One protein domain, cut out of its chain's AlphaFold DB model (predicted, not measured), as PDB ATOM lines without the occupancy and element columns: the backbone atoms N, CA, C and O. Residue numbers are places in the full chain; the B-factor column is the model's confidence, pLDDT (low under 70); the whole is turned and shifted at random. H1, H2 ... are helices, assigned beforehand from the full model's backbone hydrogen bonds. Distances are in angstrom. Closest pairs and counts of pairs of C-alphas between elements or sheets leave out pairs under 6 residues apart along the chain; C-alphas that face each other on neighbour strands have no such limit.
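AT A GLANCE: This is residues 133 to 205 of the 397 residues of the protein "C2H2-type domain-containing protein" of Symbiodinium microadriaticum (UniProt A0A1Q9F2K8). Four short helices are joined largely by loops: H2 lies in the middle, with H1 packed on it, H3 near its later residues and H4 near its beginning. Between H1 and H2 the chain makes a small loop hairpin, where residues 142 to 143 pair antiparallel with residues 148 to 149, and after H4 the last residues run back past that hairpin. The printed part has 73 residues with four named helices, in the order H1, H2, H3, H4, and no named strand; the class is all helix, though only 32 of the 73 residues are in named elements. The whole is compact, with a radius of gyration of the C-alphas of 11.6 A and spans of 31 by 27 by 18 A.

IN THESE COORDINATES: H2, the longest helix, is residues 153 to 162 and measures 14.6 A from C-alpha 153 at (148.966, 161.883, 129.593) to C-alpha 162. H1 is residues 133 to 136, 5.8 A long, beginning at C-alpha 133 at (155.689, 166.161, 142.776). H3 is residues 164 to 172, 12.5 A long. H4 is residues 187 to 195, also 12.5 A, ending at C-alpha 195 at (142.559, 154.390, 126.523).

HOW THE PARTS SIT: H2 touches H1, the closest C-alphas being those of His 134 and Leu 160, 5.6 A apart. H2 and H3 are close but not clearly touching, with the C-alphas of Leu 160 and Val 167 closest at 5.9 A; they are only just about perpendicular, at 70.3 degrees. H2 and H4 are close but not clearly touching, with the C-alphas of Glu 154 and Ala 193 closest at 6.6 A, at a steep tilt of 64 degrees, opposite ways. H1 and H4 are apart, as are H3 and H4. Every O i to N i+4 pair is within hydrogen-bond range in H2 and H3, and 4 of 5 in H4; H1 is too short for such a pair.

THE WHOLE: The C-alphas farthest apart, of Arg 187 and Leu 205, are 31.0 A apart. The printed part has no cut. The links H1 to H2 and H3 to H4 are long, and H2 to H3 is tight. The mean pLDDT of the printed part is 91.5, and no printed residue is under 70.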
ATOM      1  N   ALA A 133     156.499 164.954 142.994       93.38
ATOM      2  CA  ALA A 133     155.689 166.161 142.776       93.38
ATOM      3  C   ALA A 133     155.052 166.259 141.373       93.38
ATOM      4  O   ALA A 133     153.880 166.612 141.258       93.38
ATOM      5  N   HIS A 134     155.769 165.847 140.318       95.25
ATOM      6  CA  HIS A 134     155.248 165.831 138.945       95.25
ATOM      7  C   HIS A 134     153.992 164.959 138.762       95.25
ATOM      8  O   HIS A 134     153.158 165.286 137.925       95.25
ATOM      9  N   ARG A 135     153.797 163.886 139.551       94.94
ATOM     10  CA  ARG A 135     152.602 163.015 139.466       94.94
ATOM     11  C   ARG A 135     151.306 163.718 139.885       94.94
ATOM     12  O   ARG A 135     150.242 163.249 139.490       94.94
ATOM     13  N   LYS A 136     151.390 164.815 140.651       95.38
ATOM     14  CA  LYS A 136     150.238 165.675 140.973       95.38
ATOM     15  C   LYS A 136     149.981 166.748 139.914       95.38
ATOM     16  O   LYS A 136     148.915 167.333 139.923       95.38
ATOM     17  N   CYS A 137     150.900 166.984 138.979       96.25
ATOM     18  CA  CYS A 137     150.763 168.018 137.947       96.25
ATOM     19  C   CYS A 137     150.231 167.490 136.599       96.25
ATOM     20  O   CYS A 137     149.868 168.279 135.727       96.25
ATOM     21  N   VAL A 138     150.192 166.168 136.390       95.75
ATOM     22  CA  VAL A 138     149.697 165.569 135.137       95.75
ATOM     23  C   VAL A 138     148.167 165.614 135.111       95.75
ATOM     24  O   VAL A 138     147.508 164.737 135.664       95.75
ATOM     25  N   THR A 139     147.610 166.620 134.434       95.00
ATOM     26  CA  THR A 139     146.162 166.775 134.224       95.00
ATOM     27  C   THR A 139     145.861 166.808 132.731       95.00
ATOM     28  O   THR A 139     146.211 167.767 132.045       95.00
ATOM     29  N   GLY A 140     145.218 165.762 132.208       93.94
ATOM     30  CA  GLY A 140     145.012 165.616 130.766       93.94
ATOM     31  C   GLY A 140     146.335 165.528 129.995       93.94
ATOM     32  O   GLY A 140     147.321 164.979 130.488       93.94
ATOM     33  N   SER A 141     146.347 166.029 128.762       94.06
ATOM     34  CA  SER A 141     147.466 165.887 127.821       94.06
ATOM     35  C   SER A 141     148.170 167.205 127.456       94.06
ATOM     36  O   SER A 141     149.120 167.182 126.678       94.06
ATOM     37  N   ILE A 142     147.760 168.339 128.036       95.31
ATOM     38  CA  ILE A 142     148.374 169.663 127.830       95.31
ATOM     39  C   ILE A 142     149.197 170.041 129.065       95.31
ATOM     40  O   ILE A 142     148.691 170.001 130.187       95.31
ATOM     41  N   CYS A 143     150.444 170.474 128.876       96.56
ATOM     42  CA  CYS A 143     151.191 171.147 129.938       96.56
ATOM     43  C   CYS A 143     150.763 172.615 129.997       96.56
ATOM     44  O   CYS A 143     151.174 173.398 129.144       96.56
ATOM     45  N   ARG A 144     149.942 172.998 130.985       96.00
ATOM     46  CA  ARG A 144     149.449 174.385 131.100       96.00
ATOM     47  C   ARG A 144     150.597 175.397 131.242       96.00
ATOM     48  O   ARG A 144     150.639 176.353 130.484       96.00
ATOM     49  N   ALA A 145     151.587 175.093 132.083       95.19
ATOM     50  CA  ALA A 145     152.753 175.943 132.347       95.19
ATOM     51  C   ALA A 145     153.614 176.299 131.120       95.19
ATOM     52  O   ALA A 145     154.338 177.287 131.164       95.19
ATOM     53  N   CYS A 146     153.595 175.493 130.052       95.56
ATOM     54  CA  CYS A 146     154.371 175.758 128.835       95.56
ATOM     55  C   CYS A 146     153.536 175.661 127.552       95.56
ATOM     56  O   CYS A 146     154.101 175.483 126.477       95.56
ATOM     57  N   GLY A 147     152.204 175.707 127.657       94.81
ATOM     58  CA  GLY A 147     151.258 175.682 126.538       94.81
ATOM     59  C   GLY A 147     151.276 174.447 125.623       94.81
ATOM     60  O   GLY A 147     150.557 174.430 124.623       94.81
ATOM     61  N   LYS A 148     152.089 173.421 125.903       95.38
ATOM     62  CA  LYS A 148     152.382 172.344 124.943       95.38
ATOM     63  C   LYS A 148     151.400 171.177 125.040       95.38
ATOM     64  O   LYS A 148     151.262 170.553 126.095       95.38
ATOM     65  N   GLN A 149     150.763 170.846 123.919       94.56
ATOM     66  CA  GLN A 149     149.919 169.665 123.748       94.56
ATOM     67  C   GLN A 149     150.790 168.431 123.497       94.56
ATOM     68  O   GLN A 149     151.608 168.416 122.580       94.56
ATOM     69  N   PHE A 150     150.575 167.366 124.264       92.94
ATOM     70  CA  PHE A 150     151.159 166.043 124.035       92.94
ATOM     71  C   PHE A 150     150.089 165.068 123.531       92.94
ATOM     72  O   PHE A 150     148.901 165.241 123.783       92.94
ATOM     73  N   TRP A 151     150.510 164.003 122.854       90.88
ATOM     74  CA  TRP A 151     149.621 162.948 122.348       90.88
ATOM     75  C   TRP A 151     149.012 162.010 123.415       90.88
ATOM     76  O   TRP A 151     148.077 161.275 123.116       90.88
ATOM     77  N   SER A 152     149.510 162.031 124.660       91.44
ATOM     78  CA  SER A 152     148.982 161.228 125.780       91.44
ATOM     79  C   SER A 152     149.382 161.800 127.149       91.44
ATOM     80  O   SER A 152     150.379 162.526 127.258       91.44
ATOM     81  N   THR A 153     148.648 161.442 128.214       93.00
ATOM     82  CA  THR A 153     148.966 161.883 129.593       93.00
ATOM     83  C   THR A 153     150.312 161.335 130.080       93.00
ATOM     84  O   THR A 153     151.038 162.016 130.803       93.00
ATOM     85  N   GLU A 154     150.709 160.136 129.632       92.19
ATOM     86  CA  GLU A 154     152.024 159.559 129.932       92.19
ATOM     87  C   GLU A 154     153.153 160.481 129.465       92.19
ATOM     88  O   GLU A 154     154.121 160.700 130.193       92.19
ATOM     89  N   ARG A 155     153.045 161.036 128.254       92.56
ATOM     90  CA  ARG A 155     154.119 161.843 127.662       92.56
ATOM     91  C   ARG A 155     154.160 163.264 128.213       92.56
ATOM     92  O   ARG A 155     155.261 163.796 128.355       92.56
ATOM     93  N   LEU A 156     153.021 163.798 128.666       94.94
ATOM     94  CA  LEU A 156     153.002 164.927 129.599       94.94
ATOM     95  C   LEU A 156     153.752 164.573 130.900       94.94
ATOM     96  O   LEU A 156     154.617 165.327 131.336       94.94
ATOM     97  N   GLY A 157     153.504 163.396 131.485       94.94
ATOM     98  CA  GLY A 157     154.206 162.915 132.684       94.94
ATOM     99  C   GLY A 157     155.716 162.709 132.510       94.94
ATOM    100  O   GLY A 157     156.476 162.948 133.449       94.94
ATOM    101  N   VAL A 158     156.175 162.320 131.316       94.00
ATOM    102  CA  VAL A 158     157.607 162.257 130.970       94.00
ATOM    103  C   VAL A 158     158.205 163.663 130.858       94.00
ATOM    104  O   VAL A 158     159.267 163.906 131.426       94.00
ATOM    105  N   HIS A 159     157.516 164.604 130.203       95.50
ATOM    106  CA  HIS A 159     157.942 166.006 130.122       95.50
ATOM    107  C   HIS A 159     158.023 166.679 131.504       95.50
ATOM    108  O   HIS A 159     159.026 167.313 131.826       95.50
ATOM    109  N   LEU A 160     157.017 166.483 132.360       96.00
ATOM    110  CA  LEU A 160     157.012 167.012 133.728       96.00
ATOM    111  C   LEU A 160     158.020 166.306 134.650       96.00
ATOM    112  O   LEU A 160     158.356 166.831 135.704       96.00
ATOM    113  N   ARG A 161     158.556 165.139 134.273       93.75
ATOM    114  CA  ARG A 161     159.703 164.553 134.982       93.75
ATOM    115  C   ARG A 161     161.022 165.243 134.630       93.75
ATOM    116  O   ARG A 161     161.882 165.328 135.503       93.75
ATOM    117  N   SER A 162     161.208 165.675 133.383       93.06
ATOM    118  CA  SER A 162     162.453 166.318 132.943       93.06
ATOM    119  C   SER A 162     162.477 167.828 133.190       93.06
ATOM    120  O   SER A 162     163.536 168.363 133.501       93.06
ATOM    121  N   SER A 163     161.337 168.522 133.116       94.19
ATOM    122  CA  SER A 163     161.255 169.963 133.383       94.19
ATOM    123  C   SER A 163     160.844 170.260 134.831       94.19
ATOM    124  O   SER A 163     159.650 170.320 135.138       94.19
ATOM    125  N   LYS A 164     161.833 170.517 135.712       91.94
ATOM    126  CA  LYS A 164     161.599 171.126 137.045       91.94
ATOM    127  C   LYS A 164     160.737 172.396 136.902       91.94
ATOM    128  O   LYS A 164     159.768 172.561 137.634       91.94
ATOM    129  N   THR A 165     161.048 173.253 135.927       93.06
ATOM    130  CA  THR A 165     160.387 174.551 135.718       93.06
ATOM    131  C   THR A 165     158.886 174.421 135.464       93.06
ATOM    132  O   THR A 165     158.096 175.074 136.142       93.06
ATOM    133  N   CYS A 166     158.466 173.524 134.563       94.94
ATOM    134  CA  CYS A 166     157.041 173.314 134.290       94.94
ATOM    135  C   CYS A 166     156.294 172.767 135.515       94.94
ATOM    136  O   CYS A 166     155.157 173.158 135.758       94.94
ATOM    137  N   VAL A 167     156.927 171.902 136.319       95.12
ATOM    138  CA  VAL A 167     156.350 171.445 137.594       95.12
ATOM    139  C   VAL A 167     156.193 172.615 138.564       95.12
ATOM    140  O   VAL A 167     155.108 172.791 139.107       95.12
ATOM    141  N   ASN A 168     157.223 173.445 138.743       92.81
ATOM    142  CA  ASN A 168     157.187 174.573 139.676       92.81
ATOM    143  C   ASN A 168     156.086 175.586 139.319       92.81
ATOM    144  O   ASN A 168     155.316 175.963 140.202       92.81
ATOM    145  N   ARG A 169     155.944 175.957 138.035       93.00
ATOM    146  CA  ARG A 169     154.844 176.824 137.565       93.00
ATOM    147  C   ARG A 169     153.468 176.197 137.836       93.00
ATOM    148  O   ARG A 169     152.608 176.846 138.423       93.00
ATOM    149  N   LEU A 170     153.278 174.905 137.520       94.56
ATOM    150  CA  LEU A 170     152.022 174.191 137.821       94.56
ATOM    151  C   LEU A 170     151.721 174.125 139.330       94.56
ATOM    152  O   LEU A 170     150.552 174.147 139.709       94.56
ATOM    153  N   TRP A 171     152.738 174.079 140.197       93.50
ATOM    154  CA  TRP A 171     152.544 174.178 141.648       93.50
ATOM    155  C   TRP A 171     152.192 175.600 142.117       93.50
ATOM    156  O   TRP A 171     151.338 175.711 142.995       93.50
ATOM    157  N   ARG A 172     152.765 176.674 141.539       90.94
ATOM    158  CA  ARG A 172     152.354 178.064 141.859       90.94
ATOM    159  C   ARG A 172     150.914 178.344 141.434       90.94
ATOM    160  O   ARG A 172     150.122 178.795 142.251       90.94
ATOM    161  N   GLY A 173     150.545 177.992 140.200       92.06
ATOM    162  CA  GLY A 173     149.190 178.188 139.663       92.06
ATOM    163  C   GLY A 173     148.105 177.282 140.271       92.06
ATOM    164  O   GLY A 173     147.000 177.207 139.736       92.06
ATOM    165  N   GLY A 174     148.404 176.520 141.332       93.06
ATOM    166  CA  GLY A 174     147.463 175.577 141.949       93.06
ATOM    167  C   GLY A 174     146.999 174.453 141.013       93.06
ATOM    168  O   GLY A 174     145.980 173.815 141.261       93.06
ATOM    169  N   HIS A 175     147.714 174.205 139.913       95.12
ATOM    170  CA  HIS A 175     147.373 173.223 138.884       95.12
ATOM    171  C   HIS A 175     147.831 171.815 139.289       95.12
ATOM    172  O   HIS A 175     148.606 171.153 138.591       95.12
ATOM    173  N   THR A 176     147.344 171.361 140.446       95.50
ATOM    174  CA  THR A 176     147.611 170.032 140.996       95.50
ATOM    175  C   THR A 176     146.322 169.234 141.192       95.50
ATOM    176  O   THR A 176     145.270 169.779 141.514       95.50
ATOM    177  N   VAL A 177     146.400 167.917 140.992       95.25
ATOM    178  CA  VAL A 177     145.345 166.968 141.357       95.25
ATOM    179  C   VAL A 177     145.583 166.428 142.765       95.25
ATOM    180  O   VAL A 177     146.711 166.112 143.153       95.25
ATOM    181  N   GLU A 178     144.496 166.283 143.521       94.06
ATOM    182  CA  GLU A 178     144.491 165.736 144.880       94.06
ATOM    183  C   GLU A 178     145.111 164.327 144.919       94.06
ATOM    184  O   GLU A 178     146.102 164.083 145.622       94.06
ATOM    185  N   THR A 179     144.582 163.427 144.080       92.94
ATOM    186  CA  THR A 179     145.071 162.054 143.890       92.94
ATOM    187  C   THR A 179     146.091 161.997 142.753       92.94
ATOM    188  O   THR A 179     145.754 162.204 141.588       92.94
ATOM    189  N   ALA A 180     147.345 161.677 143.069       92.81
ATOM    190  CA  ALA A 180     148.415 161.580 142.081       92.81
ATOM    191  C   ALA A 180     148.255 160.355 141.162       92.81
ATOM    192  O   ALA A 180     148.076 159.229 141.636       92.81
ATOM    193  N   LEU A 181     148.433 160.537 139.846       90.31
ATOM    194  CA  LEU A 181     148.264 159.455 138.864       90.31
ATOM    195  C   LEU A 181     149.126 158.215 139.182       90.31
ATOM    196  O   LEU A 181     150.251 158.361 139.681       90.31
ATOM    197  N   PRO A 182     148.645 156.991 138.883       89.81
ATOM    198  CA  PRO A 182     149.343 155.754 139.229       89.81
ATOM    199  C   PRO A 182     150.720 155.667 138.557       89.81
ATOM    200  O   PRO A 182     150.888 156.022 137.389       89.81
ATOM    201  N   GLY A 183     151.712 155.171 139.303       86.62
ATOM    202  CA  GLY A 183     153.109 155.118 138.864       86.62
ATOM    203  C   GLY A 183     153.324 154.354 137.550       86.62
ATOM    204  O   GLY A 183     152.602 153.399 137.241       86.62
ATOM    205  N   GLN A 184     154.339 154.762 136.783       85.69
ATOM    206  CA  GLN A 184     154.680 154.131 135.503       85.69
ATOM    207  C   GLN A 184     154.935 152.624 135.646       85.69
ATOM    208  O   GLN A 184     155.452 152.157 136.660       85.69
ATOM    209  N   GLY A 185     154.537 151.856 134.629       85.00
ATOM    210  CA  GLY A 185     154.626 150.387 134.613       85.00
ATOM    211  C   GLY A 185     153.500 149.652 135.360       85.00
ATOM    212  O   GLY A 185     153.255 148.471 135.087       85.00
ATOM    213  N   SER A 186     152.755 150.333 136.242       87.94
ATOM    214  CA  SER A 186     151.572 149.760 136.905       87.94
ATOM    215  C   SER A 186     150.500 149.308 135.898       87.94
ATOM    216  O   SER A 186     150.471 149.754 134.747       87.94
ATOM    217  N   ARG A 187     149.591 148.414 136.322       90.00
ATOM    218  CA  ARG A 187     148.481 147.948 135.467       90.00
ATOM    219  C   ARG A 187     147.582 149.112 135.033       90.00
ATOM    220  O   ARG A 187     147.320 149.241 133.845       90.00
ATOM    221  N   GLY A 188     147.195 149.987 135.966       89.12
ATOM    222  CA  GLY A 188     146.377 151.171 135.670       89.12
ATOM    223  C   GLY A 188     147.073 152.181 134.753       89.12
ATOM    224  O   GLY A 188     146.434 152.746 133.876       89.12
ATOM    225  N   HIS A 189     148.395 152.358 134.876       87.81
ATOM    226  CA  HIS A 189     149.156 153.168 133.921       87.81
ATOM    227  C   HIS A 189     149.117 152.576 132.505       87.81
ATOM    228  O   HIS A 189     148.891 153.305 131.547       87.81
ATOM    229  N   ARG A 190     149.333 151.260 132.358       87.62
ATOM    230  CA  ARG A 190     149.291 150.589 131.047       87.62
ATOM    231  C   ARG A 190     147.899 150.595 130.412       87.62
ATOM    232  O   ARG A 190     147.816 150.682 129.198       87.62
ATOM    233  N   MET A 191     146.842 150.530 131.220       91.31
ATOM    234  CA  MET A 191     145.451 150.620 130.764       91.31
ATOM    235  C   MET A 191     145.162 152.009 130.172       91.31
ATOM    236  O   MET A 191     144.893 152.120 128.977       91.31
ATOM    237  N   ARG A 192     145.403 153.073 130.954       86.94
ATOM    238  CA  ARG A 192     145.224 154.461 130.500       86.94
ATOM    239  C   ARG A 192     146.087 154.825 129.293       86.94
ATOM    240  O   ARG A 192     145.636 155.558 128.428       86.94
ATOM    241  N   ALA A 193     147.306 154.291 129.187       86.44
ATOM    242  CA  ALA A 193     148.170 154.530 128.027       86.44
ATOM    243  C   ALA A 193     147.594 153.991 126.696       86.44
ATOM    244  O   ALA A 193     148.019 154.445 125.635       86.44
ATOM    245  N   VAL A 194     146.636 153.054 126.748       87.44
ATOM    246  CA  VAL A 194     145.854 152.589 125.589       87.44
ATOM    247  C   VAL A 194     144.574 153.417 125.430       87.44
ATOM    248  O   VAL A 194     144.271 153.855 124.326       87.44
ATOM    249  N   GLU A 195     143.846 153.665 126.521       88.88
ATOM    250  CA  GLU A 195     142.559 154.390 126.523       88.88
ATOM    251  C   GLU A 195     142.696 155.873 126.124       88.88
ATOM    252  O   GLU A 195     141.827 156.429 125.461       88.88
ATOM    253  N   GLU A 196     143.800 156.515 126.509       86.56
ATOM    254  CA  GLU A 196     144.084 157.942 126.295       86.56
ATOM    255  C   GLU A 196     144.969 158.195 125.058       86.56
ATOM    256  O   GLU A 196     145.530 159.285 124.907       86.56
ATOM    257  N   TYR A 197     145.163 157.189 124.196       82.31
ATOM    258  CA  TYR A 197     146.029 157.309 123.026       82.31
ATOM    259  C   TYR A 197     145.376 158.158 121.927       82.31
ATOM    260  O   TYR A 197     144.401 157.750 121.295       82.31
ATOM    261  N   ASN A 198     145.947 159.333 121.660       77.44
ATOM    262  CA  ASN A 198     145.525 160.224 120.582       77.44
ATOM    263  C   ASN A 198     146.648 160.351 119.534       77.44
ATOM    264  O   ASN A 198     147.827 160.316 119.865       77.44
ATOM    265  N   LEU A 199     146.294 160.524 118.257       78.81
ATOM    266  CA  LEU A 199     147.247 160.756 117.160       78.81
ATOM    267  C   LEU A 199     147.582 162.246 116.945       78.81
ATOM    268  O   LEU A 199     148.285 162.586 115.993       78.81
ATOM    269  N   ALA A 200     147.088 163.140 117.808       74.56
ATOM    270  CA  ALA A 200     147.370 164.571 117.752       74.56
ATOM    271  C   ALA A 200     148.891 164.863 117.780       74.56
ATOM    272  O   ALA A 200     149.583 164.417 118.703       74.56
ATOM    273  N   PRO A 201     149.437 165.622 116.806       81.50
ATOM    274  CA  PRO A 201     150.843 166.009 116.815       81.50
ATOM    275  C   PRO A 201     151.147 166.927 118.006       81.50
ATOM    276  O   PRO A 201     150.280 167.645 118.500       81.50
ATOM    277  N   THR A 202     152.398 166.922 118.469       84.38
ATOM    278  CA  THR A 202     152.822 167.757 119.605       84.38
ATOM    279  C   THR A 202     152.940 169.223 119.176       84.38
ATOM    280  O   THR A 202     153.976 169.631 118.652       84.38
ATOM    281  N   CYS A 203     151.882 170.007 119.385       91.00
ATOM    282  CA  CYS A 203     151.814 171.429 119.049       91.00
ATOM    283  C   CYS A 203     151.922 172.344 120.282       91.00
ATOM    284  O   CYS A 203     151.734 171.926 121.427       91.00
ATOM    285  N   GLN A 204     152.231 173.613 120.023       93.94
ATOM    286  CA  GLN A 204     152.118 174.705 120.985       93.94
ATOM    287  C   GLN A 204     150.698 175.283 120.874       93.94
ATOM    288  O   GLN A 204     150.286 175.627 119.768       93.94
ATOM    289  N   LEU A 205     149.942 175.346 121.974       92.88
ATOM    290  CA  LEU A 205     148.577 175.903 121.999       92.88
ATOM    291  C   LEU A 205     148.508 177.304 122.613       92.88
ATOM    292  O   LEU A 205     147.649 178.092 122.236       92.88
TER     293      LEU A 205